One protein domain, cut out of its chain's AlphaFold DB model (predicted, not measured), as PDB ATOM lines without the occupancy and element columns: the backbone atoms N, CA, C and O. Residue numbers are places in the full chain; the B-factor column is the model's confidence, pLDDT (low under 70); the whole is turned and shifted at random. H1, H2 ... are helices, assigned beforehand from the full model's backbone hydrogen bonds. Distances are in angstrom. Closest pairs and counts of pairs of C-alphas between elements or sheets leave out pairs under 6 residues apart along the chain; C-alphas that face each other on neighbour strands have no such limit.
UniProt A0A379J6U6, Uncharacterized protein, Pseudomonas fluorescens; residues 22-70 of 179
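Overview. This is residues 22 to 70 of the 179 residues of an uncharacterized protein of Pseudomonas fluorescens (UniProt A0A379J6U6). A flat, open zigzag: helix H1 at one end and helix H2 at the other point nearly the same way, and the long link of residues 40 to 56 runs back slantwise through the gap between them. There is no packed core. The printed part has 49 residues, with H1 then H2 along the chain and no named strand; the class is all helix. It is extended, with a radius of gyration of the C-alphas of 15.6 A and spans of 42 by 26 by 9 A.

Along the chain. Find C-alpha 26 at (202.817, 154.485, 186.663); from there H1, residues 26 to 39, runs 19.7 A to C-alpha 39. H2, residues 57 to 68, runs 16.8 A and ends at C-alpha 68, at (220.549, 121.167, 197.143).

Arrangement. Start from H1: H2 is apart from it, with no C-alpha of the one within 8 A of the other. Look at residues 51 to 56 of the link, which stand free. In H1 and H2, every O i to N i+4 pair is within hydrogen-bond range.

Size, cuts and confidence. The C-alphas farthest apart, Phe 27 and Gly 70, are 45.1 A apart. The printed part has no cut, and no printed residue is under 70 in pLDDT.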
ATOM      1  N   SER A  22     206.056 148.364 193.035       89.81
ATOM      2  CA  SER A  22     205.522 149.475 193.835       89.81
ATOM      3  C   SER A  22     206.443 150.697 193.903       89.81
ATOM      4  O   SER A  22     205.982 151.770 194.277       89.81
ATOM      5  N   LYS A  23     207.724 150.565 193.531       91.44
ATOM      6  CA  LYS A  23     208.677 151.685 193.468       91.44
ATOM      7  C   LYS A  23     208.748 152.349 192.087       91.44
ATOM      8  O   LYS A  23     209.468 153.328 191.921       91.44
ATOM      9  N   LEU A  24     208.027 151.829 191.094       92.19
ATOM     10  CA  LEU A  24     208.012 152.381 189.741       92.19
ATOM     11  C   LEU A  24     206.924 153.448 189.586       92.19
ATOM     12  O   LEU A  24     205.818 153.311 190.106       92.19
ATOM     13  N   GLN A  25     207.213 154.484 188.792       91.88
ATOM     14  CA  GLN A  25     206.185 155.410 188.310       91.88
ATOM     15  C   GLN A  25     205.186 154.679 187.401       91.88
ATOM     16  O   GLN A  25     205.558 153.743 186.692       91.88
ATOM     17  N   THR A  26     203.931 155.142 187.374       89.69
ATOM     18  CA  THR A  26     202.817 154.485 186.663       89.69
ATOM     19  C   THR A  26     203.141 154.156 185.207       89.69
ATOM     20  O   THR A  26     202.887 153.038 184.766       89.69
ATOM     21  N   PHE A  27     203.754 155.098 184.481       89.69
ATOM     22  CA  PHE A  27     204.142 154.905 183.083       89.69
ATOM     23  C   PHE A  27     205.185 153.785 182.914       89.69
ATOM     24  O   PHE A  27     204.960 152.846 182.155       89.69
ATOM     25  N   HIS A  28     206.284 153.826 183.676       90.62
ATOM     26  CA  HIS A  28     207.333 152.799 183.624       90.62
ATOM     27  C   HIS A  28     206.822 151.420 184.052       90.62
ATOM     28  O   HIS A  28     207.226 150.412 183.481       90.62
ATOM     29  N   ARG A  29     205.908 151.368 185.030       91.81
ATOM     30  CA  ARG A  29     205.267 150.122 185.461       91.81
ATOM     31  C   ARG A  29     204.439 149.502 184.338       91.81
ATOM     32  O   ARG A  29     204.546 148.299 184.132       91.81
ATOM     33  N   GLY A  30     203.632 150.305 183.640       89.94
ATOM     34  CA  GLY A  30     202.841 149.844 182.494       89.94
ATOM     35  C   GLY A  30     203.736 149.297 181.387       89.94
ATOM     36  O   GLY A  30     203.619 148.132 181.026       89.94
ATOM     37  N   LEU A  31     204.716 150.097 180.955       92.75
ATOM     38  CA  LEU A  31     205.662 149.709 179.910       92.75
ATOM     39  C   LEU A  31     206.420 148.417 180.247       92.75
ATOM     40  O   LEU A  31     206.556 147.548 179.386       92.75
ATOM     41  N   LEU A  32     206.906 148.285 181.488       92.56
ATOM     42  CA  LEU A  32     207.608 147.088 181.944       92.56
ATOM     43  C   LEU A  32     206.688 145.864 181.896       92.56
ATOM     44  O   LEU A  32     207.062 144.860 181.306       92.56
ATOM     45  N   ILE A  33     205.487 145.948 182.478       91.12
ATOM     46  CA  ILE A  33     204.547 144.818 182.523       91.12
ATOM     47  C   ILE A  33     204.157 144.376 181.112       91.12
ATOM     48  O   ILE A  33     204.175 143.177 180.834       91.12
ATOM     49  N   ASP A  34     203.839 145.324 180.231       92.50
ATOM     50  CA  ASP A  34     203.410 145.024 178.866       92.50
ATOM     51  C   ASP A  34     204.557 144.397 178.068       92.50
ATOM     52  O   ASP A  34     204.396 143.330 177.482       92.50
ATOM     53  N   THR A  35     205.759 144.980 178.134       90.56
ATOM     54  CA  THR A  35     206.936 144.432 177.443       90.56
ATOM     55  C   THR A  35     207.291 143.045 177.973       90.56
ATOM     56  O   THR A  35     207.513 142.127 177.188       90.56
ATOM     57  N   THR A  36     207.309 142.848 179.294       90.88
ATOM     58  CA  THR A  36     207.622 141.542 179.885       90.88
ATOM     59  C   THR A  36     206.592 140.486 179.492       90.88
ATOM     60  O   THR A  36     206.979 139.378 179.134       90.88
ATOM     61  N   ARG A  37     205.295 140.812 179.497       90.00
ATOM     62  CA  ARG A  37     204.243 139.855 179.126       90.00
ATOM     63  C   ARG A  37     204.189 139.555 177.635       90.00
ATOM     64  O   ARG A  37     203.841 138.439 177.285       90.00
ATOM     65  N   THR A  38     204.489 140.522 176.771       92.12
ATOM     66  CA  THR A  38     204.396 140.328 175.318       92.12
ATOM     67  C   THR A  38     205.680 139.759 174.720       92.12
ATOM     68  O   THR A  38     205.610 138.946 173.806       92.12
ATOM     69  N   VAL A  39     206.848 140.174 175.218       93.31
ATOM     70  CA  VAL A  39     208.152 139.822 174.628       93.31
ATOM     71  C   VAL A  39     208.851 138.703 175.399       93.31
ATOM     72  O   VAL A  39     209.491 137.852 174.793       93.31
ATOM     73  N   PHE A  40     208.721 138.680 176.726       91.69
ATOM     74  CA  PHE A  40     209.483 137.788 177.610       91.69
ATOM     75  C   PHE A  40     208.591 136.813 178.386       91.69
ATOM     76  O   PHE A  40     208.956 136.376 179.478       91.69
ATOM     77  N   GLN A  41     207.420 136.466 177.842       90.38
ATOM     78  CA  GLN A  41     206.446 135.606 178.523       90.38
ATOM     79  C   GLN A  41     207.058 134.272 178.970       90.38
ATOM     80  O   GLN A  41     206.793 133.815 180.077       90.38
ATOM     81  N   GLU A  42     207.903 133.674 178.132       91.44
ATOM     82  CA  GLU A  42     208.561 132.389 178.402       91.44
ATOM     83  C   GLU A  42     209.617 132.470 179.516       91.44
ATOM     84  O   GLU A  42     210.009 131.451 180.077       91.44
ATOM     85  N   CYS A  43     210.075 133.677 179.858       88.50
ATOM     86  CA  CYS A  43     211.033 133.910 180.937       88.50
ATOM     87  C   CYS A  43     210.356 134.132 182.299       88.50
ATOM     88  O   CYS A  43     211.050 134.259 183.309       88.50
ATOM     89  N   LEU A  44     209.021 134.223 182.346       87.75
ATOM     90  CA  LEU A  44     208.280 134.425 183.587       87.75
ATOM     91  C   LEU A  44     208.184 133.122 184.379       87.75
ATOM     92  O   LEU A  44     207.751 132.092 183.868       87.75
ATOM     93  N   VAL A  45     208.548 133.199 185.656       88.00
ATOM     94  CA  VAL A  45     208.445 132.093 186.608       88.00
ATOM     95  C   VAL A  45     207.601 132.517 187.801       88.00
ATOM     96  O   VAL A  45     207.739 133.635 188.304       88.00
ATOM     97  N   ASP A  46     206.748 131.613 188.275       87.88
ATOM     98  CA  ASP A  46     206.053 131.797 189.544       87.88
ATOM     99  C   ASP A  46     207.061 131.613 190.681       87.88
ATOM    100  O   ASP A  46     207.610 130.527 190.884       87.88
ATOM    101  N   ALA A  47     207.335 132.693 191.410       88.81
ATOM    102  CA  ALA A  47     208.354 132.722 192.449       88.81
ATOM    103  C   ALA A  47     207.859 133.426 193.716       88.81
ATOM    104  O   ALA A  47     207.133 134.420 193.662       88.81
ATOM    105  N   LEU A  48     208.322 132.932 194.865       88.12
ATOM    106  CA  LEU A  48     208.301 133.662 196.127       88.12
ATOM    107  C   LEU A  48     209.589 134.489 196.219       88.12
ATOM    108  O   LEU A  48     210.681 133.938 196.113       88.12
ATOM    109  N   VAL A  49     209.462 135.798 196.430       90.62
ATOM    110  CA  VAL A  49     210.601 136.705 196.620       90.62
ATOM    111  C   VAL A  49     210.714 137.051 198.101       90.62
ATOM    112  O   VAL A  49     209.736 137.495 198.699       90.62
ATOM    113  N   ILE A  50     211.906 136.870 198.670       90.25
ATOM    114  CA  ILE A  50     212.247 137.285 200.035       90.25
ATOM    115  C   ILE A  50     213.303 138.390 199.923       90.25
ATOM    116  O   ILE A  50     214.357 138.172 199.325       90.25
ATOM    117  N   GLU A  51     213.007 139.587 200.435       89.38
ATOM    118  CA  GLU A  51     213.944 140.719 200.399       89.38
ATOM    119  C   GLU A  51     215.070 140.520 201.429       89.38
ATOM    120  O   GLU A  51     214.871 139.896 202.467       89.38
ATOM    121  N   SER A  52     216.270 141.037 201.148       89.75
ATOM    122  CA  SER A  52     217.462 140.817 201.987       89.75
ATOM    123  C   SER A  52     217.383 141.433 203.382       89.75
ATOM    124  O   SER A  52     218.152 141.063 204.263       89.75
ATOM    125  N   ASP A  53     216.493 142.402 203.576       90.62
ATOM    126  CA  ASP A  53     216.216 143.055 204.853       90.62
ATOM    127  C   ASP A  53     215.146 142.324 205.682       90.62
ATOM    128  O   ASP A  53     214.884 142.715 206.820       90.62
ATOM    129  N   TRP A  54     214.531 141.267 205.144       88.88
ATOM    130  CA  TRP A  54     213.526 140.485 205.858       88.88
ATOM    131  C   TRP A  54     214.185 139.404 206.722       88.88
ATOM    132  O   TRP A  54     215.171 138.788 206.306       88.88
ATOM    133  N   PRO A  55     213.634 139.114 207.914       84.62
ATOM    134  CA  PRO A  55     214.195 138.107 208.812       84.62
ATOM    135  C   PRO A  55     214.196 136.691 208.213       84.62
ATOM    136  O   PRO A  55     215.005 135.859 208.615       84.62
ATOM    137  N   GLU A  56     213.333 136.410 207.233       88.62
ATOM    138  CA  GLU A  56     213.253 135.128 206.530       88.62
ATOM    139  C   GLU A  56     214.340 134.930 205.458       88.62
ATOM    140  O   GLU A  56     214.474 133.814 204.954       88.62
ATOM    141  N   TYR A  57     215.126 135.959 205.107       90.12
ATOM    142  CA  TYR A  57     216.092 135.892 204.001       90.12
ATOM    143  C   TYR A  57     217.160 134.812 204.198       90.12
ATOM    144  O   TYR A  57     217.299 133.904 203.378       90.12
ATOM    145  N   GLU A  58     217.901 134.882 205.304       89.69
ATOM    146  CA  GLU A  58     218.977 133.929 205.582       89.69
ATOM    147  C   GLU A  58     218.452 132.519 205.922       89.69
ATOM    148  O   GLU A  58     218.970 131.547 205.368       89.69
ATOM    149  N   PRO A  59     217.377 132.362 206.728       88.00
ATOM    150  CA  PRO A  59     216.723 131.065 206.906       88.00
ATOM    151  C   PRO A  59     216.264 130.426 205.586       88.00
ATOM    152  O   PRO A  59     216.428 129.220 205.393       88.00
ATOM    153  N   GLY A  60     215.728 131.221 204.654       88.50
ATOM    154  CA  GLY A  60     215.323 130.747 203.331       88.50
ATOM    155  C   GLY A  60     216.493 130.162 202.537       88.50
ATOM    156  O   GLY A  60     216.375 129.068 201.982       88.50
ATOM    157  N   TRP A  61     217.648 130.835 202.543       89.31
ATOM    158  CA  TRP A  61     218.867 130.323 201.910       89.31
ATOM    159  C   TRP A  61     219.358 129.018 202.530       89.31
ATOM    160  O   TRP A  61     219.667 128.085 201.790       89.31
ATOM    161  N   GLN A  62     219.366 128.912 203.858       86.25
ATOM    162  CA  GLN A  62     219.764 127.682 204.554       86.25
ATOM    163  C   GLN A  62     218.867 126.501 204.167       86.25
ATOM    164  O   GLN A  62     219.351 125.391 203.944       86.25
ATOM    165  N   MET A  63     217.555 126.723 204.033       85.19
ATOM    166  CA  MET A  63     216.626 125.688 203.570       85.19
ATOM    167  C   MET A  63     216.930 125.230 202.135       85.19
ATOM    168  O   MET A  63     216.851 124.034 201.842       85.19
ATOM    169  N   ILE A  64     217.278 126.162 201.241       86.88
ATOM    170  CA  ILE A  64     217.633 125.865 199.845       86.88
ATOM    171  C   ILE A  64     218.958 125.100 199.770       86.88
ATOM    172  O   ILE A  64     219.032 124.087 199.076       86.88
ATOM    173  N   GLU A  65     219.975 125.539 200.509       87.19
ATOM    174  CA  GLU A  65     221.282 124.885 200.583       87.19
ATOM    175  C   GLU A  65     221.156 123.446 201.098       87.19
ATOM    176  O   GLU A  65     221.639 122.508 200.458       87.19
ATOM    177  N   ARG A  66     220.425 123.240 202.202       84.88
ATOM    178  CA  ARG A  66     220.117 121.902 202.735       84.88
ATOM    179  C   ARG A  66     219.481 121.012 201.664       84.88
ATOM    180  O   ARG A  66     219.940 119.898 201.428       84.88
ATOM    181  N   ARG A  67     218.475 121.526 200.948       82.38
ATOM    182  CA  ARG A  67     217.823 120.793 199.851       82.38
ATOM    183  C   ARG A  67     218.792 120.445 198.715       82.38
ATOM    184  O   ARG A  67     218.753 119.319 198.226       82.38
ATOM    185  N   MET A  68     219.623 121.385 198.264       83.00
ATOM    186  CA  MET A  68     220.549 121.167 197.143       83.00
ATOM    187  C   MET A  68     221.678 120.190 197.482       83.00
ATOM    188  O   MET A  68     222.107 119.426 196.624       83.00
ATOM    189  N   THR A  69     222.116 120.174 198.740       84.06
ATOM    190  CA  THR A  69     223.145 119.256 199.254       84.06
ATOM    191  C   THR A  69     222.602 117.867 199.614       84.06
ATOM    192  O   THR A  69     223.357 117.011 200.071       84.06
ATOM    193  N   GLY A  70     221.303 117.612 199.401       78.69
ATOM    194  CA  GLY A  70     220.656 116.339 199.733       78.69
ATOM    195  C   GLY A  70     220.447 116.121 201.234       78.69
ATOM    196  O   GLY A  70     220.113 115.010 201.646       78.69
TER     197      GLY A  70